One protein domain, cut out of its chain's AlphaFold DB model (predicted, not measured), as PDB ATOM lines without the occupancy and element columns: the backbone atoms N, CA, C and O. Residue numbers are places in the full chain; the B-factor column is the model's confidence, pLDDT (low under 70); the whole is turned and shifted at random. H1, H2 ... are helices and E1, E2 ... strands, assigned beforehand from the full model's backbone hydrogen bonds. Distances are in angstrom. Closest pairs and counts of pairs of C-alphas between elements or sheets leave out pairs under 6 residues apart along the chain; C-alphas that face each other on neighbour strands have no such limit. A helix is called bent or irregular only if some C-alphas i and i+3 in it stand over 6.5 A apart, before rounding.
ATOM      1  N   LYS A   2     -23.117  -0.222   5.314       83.12
ATOM      2  CA  LYS A   2     -23.268  -0.890   6.632       83.12
ATOM      3  C   LYS A   2     -23.063  -2.425   6.648       83.12
ATOM      4  O   LYS A   2     -22.020  -2.863   7.115       83.12
ATOM      5  N   ALA A   3     -23.914  -3.215   5.985       86.44
ATOM      6  CA  ALA A   3     -23.800  -4.687   5.944       86.44
ATOM      7  C   ALA A   3     -22.442  -5.265   5.468       86.44
ATOM      8  O   ALA A   3     -22.038  -6.345   5.899       86.44
ATOM      9  N   ARG A   4     -21.695  -4.568   4.592       87.12
ATOM     10  CA  ARG A   4     -20.333  -4.996   4.201       87.12
ATOM     11  C   ARG A   4     -19.303  -4.705   5.296       87.12
ATOM     12  O   ARG A   4     -18.384  -5.497   5.472       87.12
ATOM     13  N   TYR A   5     -19.468  -3.598   6.019       84.56
ATOM     14  CA  TYR A   5     -18.627  -3.227   7.157       84.56
ATOM     15  C   TYR A   5     -18.873  -4.152   8.357       84.56
ATOM     16  O   TYR A   5     -17.924  -4.638   8.961       84.56
ATOM     17  N   GLU A   6     -20.131  -4.502   8.631       84.94
ATOM     18  CA  GLU A   6     -20.505  -5.472   9.671       84.94
ATOM     19  C   GLU A   6     -19.938  -6.867   9.375       84.94
ATOM     20  O   GLU A   6     -19.324  -7.477  10.250       84.94
ATOM     21  N   LYS A   7     -20.043  -7.344   8.122       86.75
ATOM     22  CA  LYS A   7     -19.391  -8.596   7.705       86.75
ATOM     23  C   LYS A   7     -17.868  -8.528   7.867       86.75
ATOM     24  O   LYS A   7     -17.283  -9.476   8.381       86.75
ATOM     25  N   TYR A   8     -17.236  -7.422   7.469       87.94
ATOM     26  CA  TYR A   8     -15.797  -7.217   7.662       87.94
ATOM     27  C   TYR A   8     -15.402  -7.262   9.147       87.94
ATOM     28  O   TYR A   8     -14.489  -8.008   9.491       87.94
ATOM     29  N   LYS A   9     -16.128  -6.556  10.029       83.31
ATOM     30  CA  LYS A   9     -15.889  -6.571  11.481       83.31
ATOM     31  C   LYS A   9     -15.988  -7.991  12.047       83.31
ATOM     32  O   LYS A   9     -15.054  -8.435  12.705       83.31
ATOM     33  N   ARG A  10     -17.052  -8.740  11.721       83.25
ATOM     34  CA  ARG A  10     -17.218 -10.148  12.141       83.25
ATOM     35  C   ARG A  10     -16.045 -11.029  11.695       83.25
ATOM     36  O   ARG A  10     -15.484 -11.756  12.509       83.25
ATOM     37  N   THR A  11     -15.628 -10.935  10.430       85.94
ATOM     38  CA  THR A  11     -14.476 -11.697   9.914       85.94
ATOM     39  C   THR A  11     -13.154 -11.280  10.571       85.94
ATOM     40  O   THR A  11     -12.327 -12.141  10.863       85.94
ATOM     41  N   MET A  12     -12.951  -9.989  10.848       86.56
ATOM     42  CA  MET A  12     -11.768  -9.492  11.556       86.56
ATOM     43  C   MET A  12     -11.698 -10.045  12.987       86.56
ATOM     44  O   MET A  12     -10.669 -10.600  13.368       86.56
ATOM     45  N   THR A  13     -12.801  -9.982  13.738       84.38
ATOM     46  CA  THR A  13     -12.893 -10.528  15.101       84.38
ATOM     47  C   THR A  13     -12.678 -12.044  15.127       84.38
ATOM     48  O   THR A  13     -11.881 -12.524  15.929       84.38
ATOM     49  N   ALA A  14     -13.292 -12.806  14.213       87.06
ATOM     50  CA  ALA A  14     -13.075 -14.254  14.117       87.06
ATOM     51  C   ALA A  14     -11.599 -14.611  13.830       87.06
ATOM     52  O   ALA A  14     -11.031 -15.490  14.476       87.06
ATOM     53  N   ASN A  15     -10.934 -13.879  12.926       88.50
ATOM     54  CA  ASN A  15      -9.507 -14.069  12.632       88.50
ATOM     55  C   ASN A  15      -8.599 -13.727  13.833       88.50
ATOM     56  O   ASN A  15      -7.589 -14.401  14.062       88.50
ATOM     57  N   GLN A  16      -8.947 -12.700  14.615       87.44
ATOM     58  CA  GLN A  16      -8.227 -12.341  15.842       87.44
ATOM     59  C   GLN A  16      -8.373 -13.429  16.917       87.44
ATOM     60  O   GLN A  16      -7.375 -13.837  17.509       87.44
ATOM     61  N   ILE A  17      -9.586 -13.959  17.116       89.56
ATOM     62  CA  ILE A  17      -9.860 -15.057  18.058       89.56
ATOM     63  C   ILE A  17      -9.114 -16.334  17.626       89.56
ATOM     64  O   ILE A  17      -8.460 -16.963  18.456       89.56
ATOM     65  N   GLN A  18      -9.091 -16.670  16.329       90.12
ATOM     66  CA  GLN A  18      -8.288 -17.787  15.805       90.12
ATOM     67  C   GLN A  18      -6.780 -17.599  16.052       90.12
ATOM     68  O   GLN A  18      -6.103 -18.557  16.420       90.12
ATOM     69  N   THR A  19      -6.250 -16.380  15.901       89.94
ATOM     70  CA  THR A  19      -4.837 -16.076  16.200       89.94
ATOM     71  C   THR A  19      -4.518 -16.266  17.688       89.94
ATOM     72  O   THR A  19      -3.529 -16.918  18.020       89.94
ATOM     73  N   LEU A  20      -5.369 -15.754  18.588       89.69
ATOM     74  CA  LEU A  20      -5.196 -15.899  20.040       89.69
ATOM     75  C   LEU A  20      -5.280 -17.364  20.489       89.69
ATOM     76  O   LEU A  20      -4.435 -17.806  21.266       89.69
ATOM     77  N   PHE A  21      -6.241 -18.128  19.964       92.25
ATOM     78  CA  PHE A  21      -6.341 -19.568  20.213       92.25
ATOM     79  C   PHE A  21      -5.075 -20.300  19.755       92.25
ATOM     80  O   PHE A  21      -4.462 -21.022  20.536       92.25
ATOM     81  N   ASN A  22      -4.625 -20.063  18.519       90.50
ATOM     82  CA  ASN A  22      -3.438 -20.722  17.969       90.50
ATOM     83  C   ASN A  22      -2.162 -20.430  18.782       90.50
ATOM     84  O   ASN A  22      -1.283 -21.290  18.837       90.50
ATOM     85  N   HIS A  23      -2.068 -19.246  19.401       88.94
ATOM     86  CA  HIS A  23      -0.971 -18.858  20.288       88.94
ATOM     87  C   HIS A  23      -1.046 -19.549  21.659       88.94
ATOM     88  O   HIS A  23      -0.033 -20.036  22.154       88.94
ATOM     89  N   HIS A  24      -2.226 -19.584  22.288       90.00
ATOM     90  CA  HIS A  24      -2.373 -19.983  23.697       90.00
ATOM     91  C   HIS A  24      -2.833 -21.423  23.931       90.00
ATOM     92  O   HIS A  24      -2.686 -21.906  25.048       90.00
ATOM     93  N   ARG A  25      -3.319 -22.151  22.914       91.00
ATOM     94  CA  ARG A  25      -3.841 -23.531  23.053       91.00
ATOM     95  C   ARG A  25      -2.862 -24.567  23.633       91.00
ATOM     96  O   ARG A  25      -3.291 -25.661  23.971       91.00
ATOM     97  N   LEU A  26      -1.569 -24.243  23.731       90.06
ATOM     98  CA  LEU A  26      -0.535 -25.091  24.343       90.06
ATOM     99  C   LEU A  26      -0.151 -24.664  25.775       90.06
ATOM    100  O   LEU A  26       0.553 -25.405  26.457       90.06
ATOM    101  N   SER A  27      -0.589 -23.492  26.246       90.88
ATOM    102  CA  SER A  27      -0.305 -23.000  27.600       90.88
ATOM    103  C   SER A  27      -1.238 -23.649  28.623       90.88
ATOM    104  O   SER A  27      -2.453 -23.705  28.417       90.88
ATOM    105  N   SER A  28      -0.702 -24.088  29.767       91.12
ATOM    106  CA  SER A  28      -1.472 -24.845  30.769       91.12
ATOM    107  C   SER A  28      -2.706 -24.096  31.282       91.12
ATOM    108  O   SER A  28      -3.770 -24.699  31.405       91.12
ATOM    109  N   ASP A 407     -21.750 -15.739  15.715       85.56
ATOM    110  CA  ASP A 407     -21.946 -14.354  16.176       85.56
ATOM    111  C   ASP A 407     -20.871 -13.911  17.185       85.56
ATOM    112  O   ASP A 407     -20.487 -12.742  17.205       85.56
ATOM    113  N   TYR A 408     -20.296 -14.854  17.939       86.38
ATOM    114  CA  TYR A 408     -19.225 -14.605  18.914       86.38
ATOM    115  C   TYR A 408     -17.808 -14.786  18.337       86.38
ATOM    116  O   TYR A 408     -16.820 -14.603  19.049       86.38
ATOM    117  N   GLY A 409     -17.695 -15.112  17.043       85.50
ATOM    118  CA  GLY A 409     -16.426 -15.399  16.361       85.50
ATOM    119  C   GLY A 409     -15.928 -16.843  16.516       85.50
ATOM    120  O   GLY A 409     -14.798 -17.139  16.129       85.50
ATOM    121  N   GLY A 410     -16.767 -17.728  17.058       88.19
ATOM    122  CA  GLY A 410     -16.613 -19.179  17.004       88.19
ATOM    123  C   GLY A 410     -16.968 -19.754  15.626       88.19
ATOM    124  O   GLY A 410     -17.190 -19.029  14.652       88.19
ATOM    125  N   LYS A 411     -17.031 -21.084  15.536       89.69
ATOM    126  CA  LYS A 411     -17.248 -21.836  14.290       89.69
ATOM    127  C   LYS A 411     -18.372 -22.858  14.436       89.69
ATOM    128  O   LYS A 411     -18.446 -23.569  15.435       89.69
ATOM    129  N   ASN A 412     -19.218 -22.981  13.416       90.56
ATOM    130  CA  ASN A 412     -20.210 -24.053  13.352       90.56
ATOM    131  C   ASN A 412     -19.552 -25.362  12.866       90.56
ATOM    132  O   ASN A 412     -18.810 -25.350  11.884       90.56
ATOM    133  N   TYR A 413     -19.817 -26.477  13.555       88.69
ATOM    134  CA  TYR A 413     -19.189 -27.772  13.271       88.69
ATOM    135  C   TYR A 413     -19.539 -28.316  11.876       88.69
ATOM    136  O   TYR A 413     -18.636 -28.712  11.142       88.69
ATOM    137  N   ASP A 414     -20.815 -28.284  11.482       88.06
ATOM    138  CA  ASP A 414     -21.267 -28.834  10.198       88.06
ATOM    139  C   ASP A 414     -20.709 -28.031   9.011       88.06
ATOM    140  O   ASP A 414     -20.332 -28.602   7.988       88.06
ATOM    141  N   GLU A 415     -20.576 -26.708   9.158       89.00
ATOM    142  CA  GLU A 415     -19.927 -25.872   8.145       89.00
ATOM    143  C   GLU A 415     -18.436 -26.188   7.966       89.00
ATOM    144  O   GLU A 415     -17.953 -26.255   6.834       89.00
ATOM    145  N   GLU A 416     -17.677 -26.329   9.057       89.94
ATOM    146  CA  GLU A 416     -16.245 -26.644   8.971       89.94
ATOM    147  C   GLU A 416     -16.026 -28.094   8.501       89.94
ATOM    148  O   GLU A 416     -15.102 -28.346   7.726       89.94
ATOM    149  N   LEU A 417     -16.919 -29.023   8.871       89.44
ATOM    150  CA  LEU A 417     -16.954 -30.383   8.330       89.44
ATOM    151  C   LEU A 417     -17.174 -30.372   6.815       89.44
ATOM    152  O   LEU A 417     -16.399 -30.998   6.095       89.44
ATOM    153  N   ALA A 418     -18.164 -29.627   6.317       90.38
ATOM    154  CA  ALA A 418     -18.411 -29.498   4.882       90.38
ATOM    155  C   ALA A 418     -17.182 -28.941   4.135       90.38
ATOM    156  O   ALA A 418     -16.789 -29.501   3.112       90.38
ATOM    157  N   LYS A 419     -16.512 -27.913   4.680       90.56
ATOM    158  CA  LYS A 419     -15.279 -27.326   4.109       90.56
ATOM    159  C   LYS A 419     -14.094 -28.306   4.118       90.56
ATOM    160  O   LYS A 419     -13.336 -28.358   3.152       90.56
ATOM    161  N   ALA A 420     -13.932 -29.110   5.172       89.25
ATOM    162  CA  ALA A 420     -12.903 -30.156   5.244       89.25
ATOM    163  C   ALA A 420     -13.190 -31.337   4.292       89.25
ATOM    164  O   ALA A 420     -12.274 -31.978   3.764       89.25
ATOM    165  N   VAL A 421     -14.471 -31.623   4.054       90.00
ATOM    166  CA  VAL A 421     -14.947 -32.717   3.203       90.00
ATOM    167  C   VAL A 421     -14.959 -32.343   1.717       90.00
ATOM    168  O   VAL A 421     -14.642 -33.202   0.897       90.00
ATOM    169  N   GLU A 422     -15.249 -31.096   1.342       89.81
ATOM    170  CA  GLU A 422     -15.365 -30.634  -0.055       89.81
ATOM    171  C   GLU A 422     -14.190 -31.070  -0.971       89.81
ATOM    172  O   GLU A 422     -14.456 -31.674  -2.020       89.81
ATOM    173  N   PRO A 423     -12.899 -30.922  -0.593       91.38
ATOM    174  CA  PRO A 423     -11.771 -31.415  -1.395       91.38
ATOM    175  C   PRO A 423     -11.802 -32.928  -1.658       91.38
ATOM    176  O   PRO A 423     -11.246 -33.394  -2.657       91.38
ATOM    177  N   HIS A 424     -12.481 -33.691  -0.800       90.44
ATOM    178  CA  HIS A 424     -12.586 -35.150  -0.797       90.44
ATOM    179  C   HIS A 424     -13.885 -35.675  -1.441       90.44
ATOM    180  O   HIS A 424     -13.979 -36.870  -1.733       90.44
ATOM    181  N   VAL A 425     -14.855 -34.809  -1.761       92.38
ATOM    182  CA  VAL A 425     -16.058 -35.165  -2.538       92.38
ATOM    183  C   VAL A 425     -15.799 -35.003  -4.035       92.38
ATOM    184  O   VAL A 425     -15.143 -34.060  -4.478       92.38
ATOM    185  N   LYS A 426     -16.340 -35.909  -4.850       92.00
ATOM    186  CA  LYS A 426     -16.512 -35.736  -6.297       92.00
ATOM    187  C   LYS A 426     -17.995 -35.904  -6.630       92.00
ATOM    188  O   LYS A 426     -18.547 -36.967  -6.367       92.00
ATOM    189  N   GLN A 427     -18.639 -34.905  -7.227       93.50
ATOM    190  CA  GLN A 427     -19.931 -35.127  -7.881       93.50
ATOM    191  C   GLN A 427     -19.696 -35.844  -9.218       93.50
ATOM    192  O   GLN A 427     -18.746 -35.517  -9.931       93.50
ATOM    193  N   GLU A 428     -20.518 -36.842  -9.539       89.69
ATOM    194  CA  GLU A 428     -20.433 -37.570 -10.817       89.69
ATOM    195  C   GLU A 428     -21.686 -37.373 -11.669       89.69
ATOM    196  O   GLU A 428     -21.555 -37.050 -12.842       89.69
ATOM    197  N   ASP A 429     -22.867 -37.461 -11.055       88.25
ATOM    198  CA  ASP A 429     -24.149 -37.082 -11.655       88.25
ATOM    199  C   ASP A 429     -24.931 -36.186 -10.675       88.25
ATOM    200  O   ASP A 429     -24.572 -36.035  -9.500       88.25
ATOM    201  N   GLU A 430     -26.053 -35.623 -11.118       87.81
ATOM    202  CA  GLU A 430     -27.058 -35.061 -10.212       87.81
ATOM    203  C   GLU A 430     -27.540 -36.138  -9.221       87.81
ATOM    204  O   GLU A 430     -27.948 -37.236  -9.604       87.81
ATOM    205  N   GLY A 431     -27.433 -35.855  -7.918       86.69
ATOM    206  CA  GLY A 431     -27.774 -36.820  -6.868       86.69
ATOM    207  C   GLY A 431     -26.829 -38.026  -6.746       86.69
ATOM    208  O   GLY A 431     -27.206 -39.007  -6.102       86.69
ATOM    209  N   LYS A 432     -25.617 -37.990  -7.330       91.19
ATOM    210  CA  LYS A 432     -24.575 -39.013  -7.112       91.19
ATOM    211  C   LYS A 432     -23.225 -38.383  -6.771       91.19
ATOM    212  O   LYS A 432     -22.576 -37.752  -7.607       91.19
ATOM    213  N   PHE A 433     -22.780 -38.627  -5.544       93.31
ATOM    214  CA  PHE A 433     -21.532 -38.112  -4.984       93.31
ATOM    215  C   PHE A 433     -20.617 -39.270  -4.588       93.31
ATOM    216  O   PHE A 433     -21.071 -40.242  -3.989       93.31
ATOM    217  N   ARG A 434     -19.324 -39.173  -4.897       90.88
ATOM    218  CA  ARG A 434     -18.302 -40.177  -4.586       90.88
ATOM    219  C   ARG A 434     -17.292 -39.627  -3.577       90.88
ATOM    220  O   ARG A 434     -16.797 -38.512  -3.736       90.88
ATOM    221  N   CYS A 435     -16.939 -40.434  -2.580       93.50
ATOM    222  CA  CYS A 435     -15.768 -40.198  -1.732       93.50
ATOM    223  C   CYS A 435     -14.490 -40.493  -2.531       93.50
ATOM    224  O   CYS A 435     -14.298 -41.629  -2.965       93.50
ATOM    225  N   LYS A 436     -13.603 -39.509  -2.723       91.38
ATOM    226  CA  LYS A 436     -12.334 -39.683  -3.458       91.38
ATOM    227  C   LYS A 436     -11.381 -40.672  -2.768       91.38
ATOM    228  O   LYS A 436     -10.611 -41.335  -3.453       91.38
ATOM    229  N   THR A 437     -11.459 -40.807  -1.443       90.50
ATOM    230  CA  THR A 437     -10.526 -41.614  -0.633       90.50
ATOM    231  C   THR A 437     -10.789 -43.122  -0.714       90.50
ATOM    232  O   THR A 437      -9.844 -43.901  -0.776       90.50
ATOM    233  N   CYS A 438     -12.056 -43.559  -0.758       90.19
ATOM    234  CA  CYS A 438     -12.416 -44.987  -0.849       90.19
ATOM    235  C   CYS A 438     -13.383 -45.345  -1.996       90.19
ATOM    236  O   CYS A 438     -13.889 -46.464  -2.064       90.19
ATOM    237  N   ASN A 439     -13.658 -44.403  -2.901       91.44
ATOM    238  CA  ASN A 439     -14.485 -44.558  -4.103       91.44
ATOM    239  C   ASN A 439     -15.958 -44.976  -3.902       91.44
ATOM    240  O   ASN A 439     -16.646 -45.220  -4.898       91.44
ATOM    241  N   LYS A 440     -16.484 -45.000  -2.669       92.62
ATOM    242  CA  LYS A 440     -17.911 -45.250  -2.381       92.62
ATOM    243  C   LYS A 440     -18.810 -44.131  -2.917       92.62
ATOM    244  O   LYS A 440     -18.450 -42.957  -2.806       92.62
ATOM    245  N   LEU A 441     -19.974 -44.502  -3.460       93.06
ATOM    246  CA  LEU A 441     -21.001 -43.585  -3.967       93.06
ATOM    247  C   LEU A 441     -22.143 -43.393  -2.956       93.06
ATOM    248  O   LEU A 441     -22.497 -44.317  -2.226       93.06
ATOM    249  N   PHE A 442     -22.743 -42.205  -2.971       94.62
ATOM    250  CA  PHE A 442     -23.795 -41.748  -2.065       94.62
ATOM    251  C   PHE A 442     -24.802 -40.842  -2.792       94.62
ATOM    252  O   PHE A 442     -24.471 -40.213  -3.798       94.62
ATOM    253  N   LYS A 443     -26.028 -40.742  -2.258       92.62
ATOM    254  CA  LYS A 443     -27.142 -39.989  -2.874       92.62
ATOM    255  C   LYS A 443     -27.143 -38.476  -2.570       92.62
ATOM    256  O   LYS A 443     -27.806 -37.708  -3.257       92.62
ATOM    257  N   ALA A 444     -26.414 -38.041  -1.540       89.81
ATOM    258  CA  ALA A 444     -26.287 -36.640  -1.123       89.81
ATOM    259  C   ALA A 444     -24.922 -36.402  -0.457       89.81
ATOM    260  O   ALA A 444     -24.330 -37.354   0.062       89.81
ATOM    261  N   THR A 445     -24.444 -35.153  -0.440       89.75
ATOM    262  CA  THR A 445     -23.150 -34.772   0.166       89.75
ATOM    263  C   THR A 445     -23.104 -35.116   1.655       89.75
ATOM    264  O   THR A 445     -22.129 -35.707   2.102       89.75
ATOM    265  N   THR A 446     -24.207 -34.907   2.380       91.50
ATOM    266  CA  THR A 446     -24.349 -35.178   3.823       91.50
ATOM    267  C   THR A 446     -24.098 -36.634   4.216       91.50
ATOM    268  O   THR A 446     -23.645 -36.918   5.327       91.50
ATOM    269  N   PHE A 447     -24.317 -37.581   3.299       92.81
ATOM    270  CA  PHE A 447     -23.919 -38.975   3.500       92.81
ATOM    271  C   PHE A 447     -22.418 -39.199   3.264       92.81
ATOM    272  O   PHE A 447     -21.833 -40.042   3.939       92.81
ATOM    273  N   VAL A 448     -21.784 -38.443   2.358       91.31
ATOM    274  CA  VAL A 448     -20.322 -38.457   2.152       91.31
ATOM    275  C   VAL A 448     -19.602 -37.812   3.338       91.31
ATOM    276  O   VAL A 448     -18.622 -38.369   3.817       91.31
ATOM    277  N   GLU A 449     -20.123 -36.694   3.852       91.81
ATOM    278  CA  GLU A 449     -19.635 -35.984   5.043       91.81
ATOM    279  C   GLU A 449     -19.635 -36.911   6.266       91.81
ATOM    280  O   GLU A 449     -18.582 -37.186   6.846       91.81
ATOM    281  N   LYS A 450     -20.793 -37.509   6.589       91.69
ATOM    282  CA  LYS A 450     -20.912 -38.492   7.680       91.69
ATOM    283  C   LYS A 450     -20.077 -39.751   7.437       91.69
ATOM    284  O   LYS A 450     -19.551 -40.322   8.392       91.69
ATOM    285  N   HIS A 451     -19.918 -40.192   6.190       93.38
ATOM    286  CA  HIS A 451     -19.040 -41.315   5.860       93.38
ATOM    287  C   HIS A 451     -17.560 -40.990   6.113       93.38
ATOM    288  O   HIS A 451     -16.873 -41.821   6.710       93.38
ATOM    289  N   ILE A 452     -17.077 -39.824   5.679       91.38
ATOM    290  CA  ILE A 452     -15.685 -39.397   5.864       91.38
ATOM    291  C   ILE A 452     -15.394 -39.221   7.355       91.38
ATOM    292  O   ILE A 452     -14.450 -39.835   7.837       91.38
ATOM    293  N   ALA A 453     -16.262 -38.550   8.115       88.94
ATOM    294  CA  ALA A 453     -16.094 -38.426   9.565       88.94
ATOM    295  C   ALA A 453     -15.956 -39.789  10.289       88.94
ATOM    296  O   ALA A 453     -15.147 -39.929  11.199       88.94
ATOM    297  N   ASN A 454     -16.695 -40.821   9.853       91.81
ATOM    298  CA  ASN A 454     -16.727 -42.140  10.508       91.81
ATOM    299  C   ASN A 454     -15.769 -43.205   9.933       91.81
ATOM    300  O   ASN A 454     -15.671 -44.303  10.490       91.81
ATOM    301  N   LYS A 455     -15.141 -42.963   8.774       91.94
ATOM    302  CA  LYS A 455     -14.269 -43.944   8.082       91.94
ATOM    303  C   LYS A 455     -12.955 -43.372   7.557       91.94
ATOM    304  O   LYS A 455     -12.105 -44.157   7.156       91.94
ATOM    305  N   HIS A 456     -12.813 -42.055   7.590       90.69
ATOM    306  CA  HIS A 456     -11.605 -41.306   7.270       90.69
ATOM    307  C   HIS A 456     -11.344 -40.223   8.339       90.69
ATOM    308  O   HIS A 456     -11.228 -39.040   7.995       90.69
ATOM    309  N   PRO A 457     -11.294 -40.586   9.644       88.69
ATOM    310  CA  PRO A 457     -11.085 -39.624  10.728       88.69
ATOM    311  C   PRO A 457      -9.806 -38.798  10.529       88.69
ATOM    312  O   PRO A 457      -9.761 -37.628  10.892       88.69
ATOM    313  N   GLU A 458      -8.784 -39.357   9.869       88.75
ATOM    314  CA  GLU A 458      -7.547 -38.669   9.494       88.75
ATOM    315  C   GLU A 458      -7.748 -37.382   8.677       88.75
ATOM    316  O   GLU A 458      -6.921 -36.478   8.783       88.75
ATOM    317  N   LEU A 459      -8.843 -37.268   7.917       86.75
ATOM    318  CA  LEU A 459      -9.166 -36.090   7.099       86.75
ATOM    319  C   LEU A 459      -9.923 -35.004   7.882       86.75
ATOM    320  O   LEU A 459      -9.988 -33.857   7.438       86.75
ATOM    321  N   VAL A 460     -10.485 -35.354   9.043       88.81
ATOM    322  CA  VAL A 460     -11.296 -34.459   9.884       88.81
ATOM    323  C   VAL A 460     -10.648 -34.105  11.225       88.81
ATOM    324  O   VAL A 460     -11.211 -33.285  11.933       88.81
ATOM    325  N   LYS A 461      -9.438 -34.590  11.545       86.62
ATOM    326  CA  LYS A 461      -8.716 -34.266  12.803       86.62
ATOM    327  C   LYS A 461      -8.599 -32.771  13.132       86.62
ATOM    328  O   LYS A 461      -8.538 -32.382  14.288       86.62
ATOM    329  N   GLN A 462      -8.579 -31.906  12.119       84.00
ATOM    330  CA  GLN A 462      -8.598 -30.445  12.303       84.00
ATOM    331  C   GLN A 462      -9.899 -29.908  12.938       84.00
ATOM    332  O   GLN A 462      -9.946 -28.750  13.345       84.00
ATOM    333  N   LEU A 463     -10.950 -30.732  13.006       87.69
ATOM    334  CA  LEU A 463     -12.220 -30.441  13.665       87.69
ATOM    335  C   LEU A 463     -12.206 -30.834  15.154       87.69
ATOM    336  O   LEU A 463     -13.038 -30.329  15.903       87.69
ATOM    337  N   ASP A 464     -11.257 -31.670  15.595       87.69
ATOM    338  CA  ASP A 464     -11.120 -32.101  16.997       87.69
ATOM    339  C   ASP A 464     -10.799 -30.901  17.920       87.69
ATOM    340  O   ASP A 464     -11.227 -30.855  19.072       87.69
ATOM    341  N   ASP A 465     -10.128 -29.875  17.378       89.31
ATOM    342  CA  ASP A 465      -9.863 -28.581  18.027       89.31
ATOM    343  C   ASP A 465     -11.120 -27.682  18.148       89.31
ATOM    344  O   ASP A 465     -11.094 -26.690  18.878       89.31
ATOM    345  N   LEU A 466     -12.229 -27.959  17.443       91.56
ATOM    346  CA  LEU A 466     -13.377 -27.036  17.391       91.56
ATOM    347  C   LEU A 466     -14.129 -26.864  18.718       91.56
ATOM    348  O   LEU A 466     -14.490 -25.723  19.013       91.56
ATOM    349  N   PRO A 467     -14.368 -27.896  19.552       92.44
ATOM    350  CA  PRO A 467     -14.988 -27.693  20.860       92.44
ATOM    351  C   PRO A 467     -14.098 -26.855  21.793       92.44
ATOM    352  O   PRO A 467     -14.603 -26.000  22.517       92.44
ATOM    353  N   PHE A 468     -12.772 -27.026  21.714       94.19
ATOM    354  CA  PHE A 468     -11.779 -26.222  22.439       94.19
ATOM    355  C   PHE A 468     -11.796 -24.756  21.966       94.19
ATOM    356  O   PHE A 468     -11.870 -23.833  22.778       94.19
ATOM    357  N   PHE A 469     -11.823 -24.537  20.647       94.31
ATOM    358  CA  PHE A 469     -11.936 -23.211  20.038       94.31
ATOM    359  C   PHE A 469     -13.254 -22.508  20.392       94.31
ATOM    360  O   PHE A 469     -13.257 -21.336  20.772       94.31
ATOM    361  N   ASN A 470     -14.378 -23.222  20.314       93.75
ATOM    362  CA  ASN A 470     -15.693 -22.675  20.629       93.75
ATOM    363  C   ASN A 470     -15.856 -22.394  22.127       93.75
ATOM    364  O   ASN A 470     -16.452 -21.378  22.469       93.75
ATOM    365  N   ASN A 471     -15.276 -23.205  23.020       94.25
ATOM    366  CA  ASN A 471     -15.218 -22.889  24.451       94.25
ATOM    367  C   ASN A 471     -14.499 -21.559  24.726       94.25
ATOM    368  O   ASN A 471     -14.941 -20.811  25.594       94.25
ATOM    369  N   PHE A 472     -13.438 -21.242  23.977       94.31
ATOM    370  CA  PHE A 472     -12.745 -19.953  24.064       94.31
ATOM    371  C   PHE A 472     -13.544 -18.797  23.439       94.31
ATOM    372  O   PHE A 472     -13.624 -17.714  24.016       94.31
ATOM    373  N   ALA A 473     -14.166 -19.007  22.275       92.31
ATOM    374  CA  ALA A 473     -14.961 -17.972  21.613       92.31
ATOM    375  C   ALA A 473     -16.228 -17.598  22.410       92.31
ATOM    376  O   ALA A 473     -16.560 -16.417  22.515       92.31
ATOM    377  N   LEU A 474     -16.900 -18.588  23.007       92.50
ATOM    378  CA  LEU A 474     -18.134 -18.438  23.788       92.50
ATOM    379  C   LEU A 474     -17.911 -17.989  25.247       92.50
ATOM    380  O   LEU A 474     -18.876 -17.913  25.999       92.50
ATOM    381  N   ASP A 475     -16.682 -17.686  25.678       91.81
ATOM    382  CA  ASP A 475     -16.431 -17.148  27.023       91.81
ATOM    383  C   ASP A 475     -16.691 -15.620  27.069       91.81
ATOM    384  O   ASP A 475     -16.042 -14.862  26.329       91.81
ATOM    385  N   PRO A 476     -17.600 -15.132  27.946       91.56
ATOM    386  CA  PRO A 476     -17.824 -13.704  28.191       91.56
ATOM    387  C   PRO A 476     -16.550 -12.912  28.528       91.56
ATOM    388  O   PRO A 476     -16.425 -11.756  28.115       91.56
ATOM    389  N   HIS A 477     -15.597 -13.535  29.227       88.94
ATOM    390  CA  HIS A 477     -14.342 -12.961  29.729       88.94
ATOM    391  C   HIS A 477     -13.099 -13.531  29.036       88.94
ATOM    392  O   HIS A 477     -12.012 -13.553  29.620       88.94
ATOM    393  N   ARG A 478     -13.231 -13.979  27.781       89.06
ATOM    394  CA  ARG A 478     -12.070 -14.330  26.951       89.06
ATOM    395  C   ARG A 478     -11.104 -13.145  26.816       89.06
ATOM    396  O   ARG A 478     -11.531 -11.991  26.694       89.06
ATOM    397  N   ILE A 479      -9.803 -13.437  26.762       86.38
ATOM    398  CA  ILE A 479      -8.770 -12.435  26.457       86.38
ATOM    399  C   ILE A 479      -9.034 -11.776  25.093       86.38
ATOM    400  O   ILE A 479      -9.402 -12.447  24.127       86.38
ATOM    401  N   GLN A 480      -8.851 -10.458  25.017       80.25
ATOM    402  CA  GLN A 480      -9.063  -9.679  23.793       80.25
ATOM    403  C   GLN A 480      -7.754  -9.505  23.004       80.25
ATOM    404  O   GLN A 480      -6.667  -9.642  23.567       80.25
ATOM    405  N   PRO A 481      -7.805  -9.230  21.690       69.88
ATOM    406  CA  PRO A 481      -6.616  -8.864  20.922       69.88
ATOM    407  C   PRO A 481      -6.148  -7.444  21.280       69.88
ATOM    408  O   PRO A 481      -6.965  -6.568  21.557       69.88
ATOM    409  N   PHE A 482      -4.839  -7.180  21.195       63.75
ATOM    410  CA  PHE A 482      -4.321  -5.812  21.279       63.75
ATOM    411  C   PHE A 482      -4.904  -4.952  20.141       63.75
ATOM    412  O   PHE A 482      -4.638  -5.208  18.966       63.75
TER     413      PHE A 482
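What this domain is: This is residues 2 to 28 and 407 to 482 of the 662 residues of the protein "C2H2-type domain-containing protein" of Botryobasidium botryosum FD-172 SS1 (UniProt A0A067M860). A long helix, H1, stands across one end of a flat, loosely built body, and a small head of the hairpin E1 and E2 with H3 lies at the other end. H2 runs from near H4 toward the head, the chain folds back through residues 456 to 465 to H4, which packs on H1, and residues 2 to 9 of H1 stick out free. The printed part has 103 residues, with four named helices and two named strands in the order H1, H2, E1, E2, H3, H4; the two strands make an antiparallel sheet, and the class is mostly helix. The whole is loose, with a radius of gyration of the C-alphas of 17.0 A, and spans 48 by 40 by 17 A.

How they stand to each other: H1, residues 2 to 24, touches H4, residues 466 to 473, with its residues 17 to 21 alone. The closest C-alphas are those of Phe 21 and Phe 469, 6.7 A apart, and the two run opposite ways at a steep tilt of 69 degrees, only just short of about perpendicular. H2, residues 413 to 424, is close to H4 but not clearly touching it; their closest C-alphas, of Tyr 413 and Leu 466, are 7.2 A apart. H2 touches H3, residues 445 to 455, with its residues 417 to 421 alone, about perpendicular at 88 degrees; the closest C-alphas, of Val 421 and Glu 449, are 6.0 A apart. E1, residues 425 to 429, and E2, residues 432 to 435, form a hairpin, antiparallel at 152 degrees, with N 426 and O 434 at 2.9 A and N 434 and O 426 at 2.8 A, within hydrogen-bond range. Residues 433 to 434 of E2 also pair, antiparallel, with residues 441 to 442. The closest C-alphas of E2 and H3, of Cys 435 and Val 448, are 6.2 A apart. H1 is apart from H2, H3, E1 and E2. Every O i to N i+4 pair is within hydrogen-bond range in H1, H3 and H4, but 6 of 8 in H2, which is only just irregular: C-alphas 420 and 423 are 6.9 A apart.

Where its parts are: H1 begins at C-alpha 2, (-23.268, -0.890, 6.632), and is 33.1 A long. H2 is 17.2 A long, E1 12.3 A and E2 10.4 A, E1 ending at C-alpha 429, (-24.149, -37.082, -11.655). H3 is 15.0 A long, and H4, 10.1 A long, ends at C-alpha 473, (-14.961, -17.972, 21.613).

The domain as a whole: The two C-alphas farthest apart, of Ser 28 and Asp 429, are 49.6 A apart. Residues 29 to 406 are not printed, and C-alphas 28 and 407 are 27.2 A apart across the cut. Of the links that are printed whole, none is long. The mean pLDDT of the printed part is 89.2, and residues 481 to 482 are under 70.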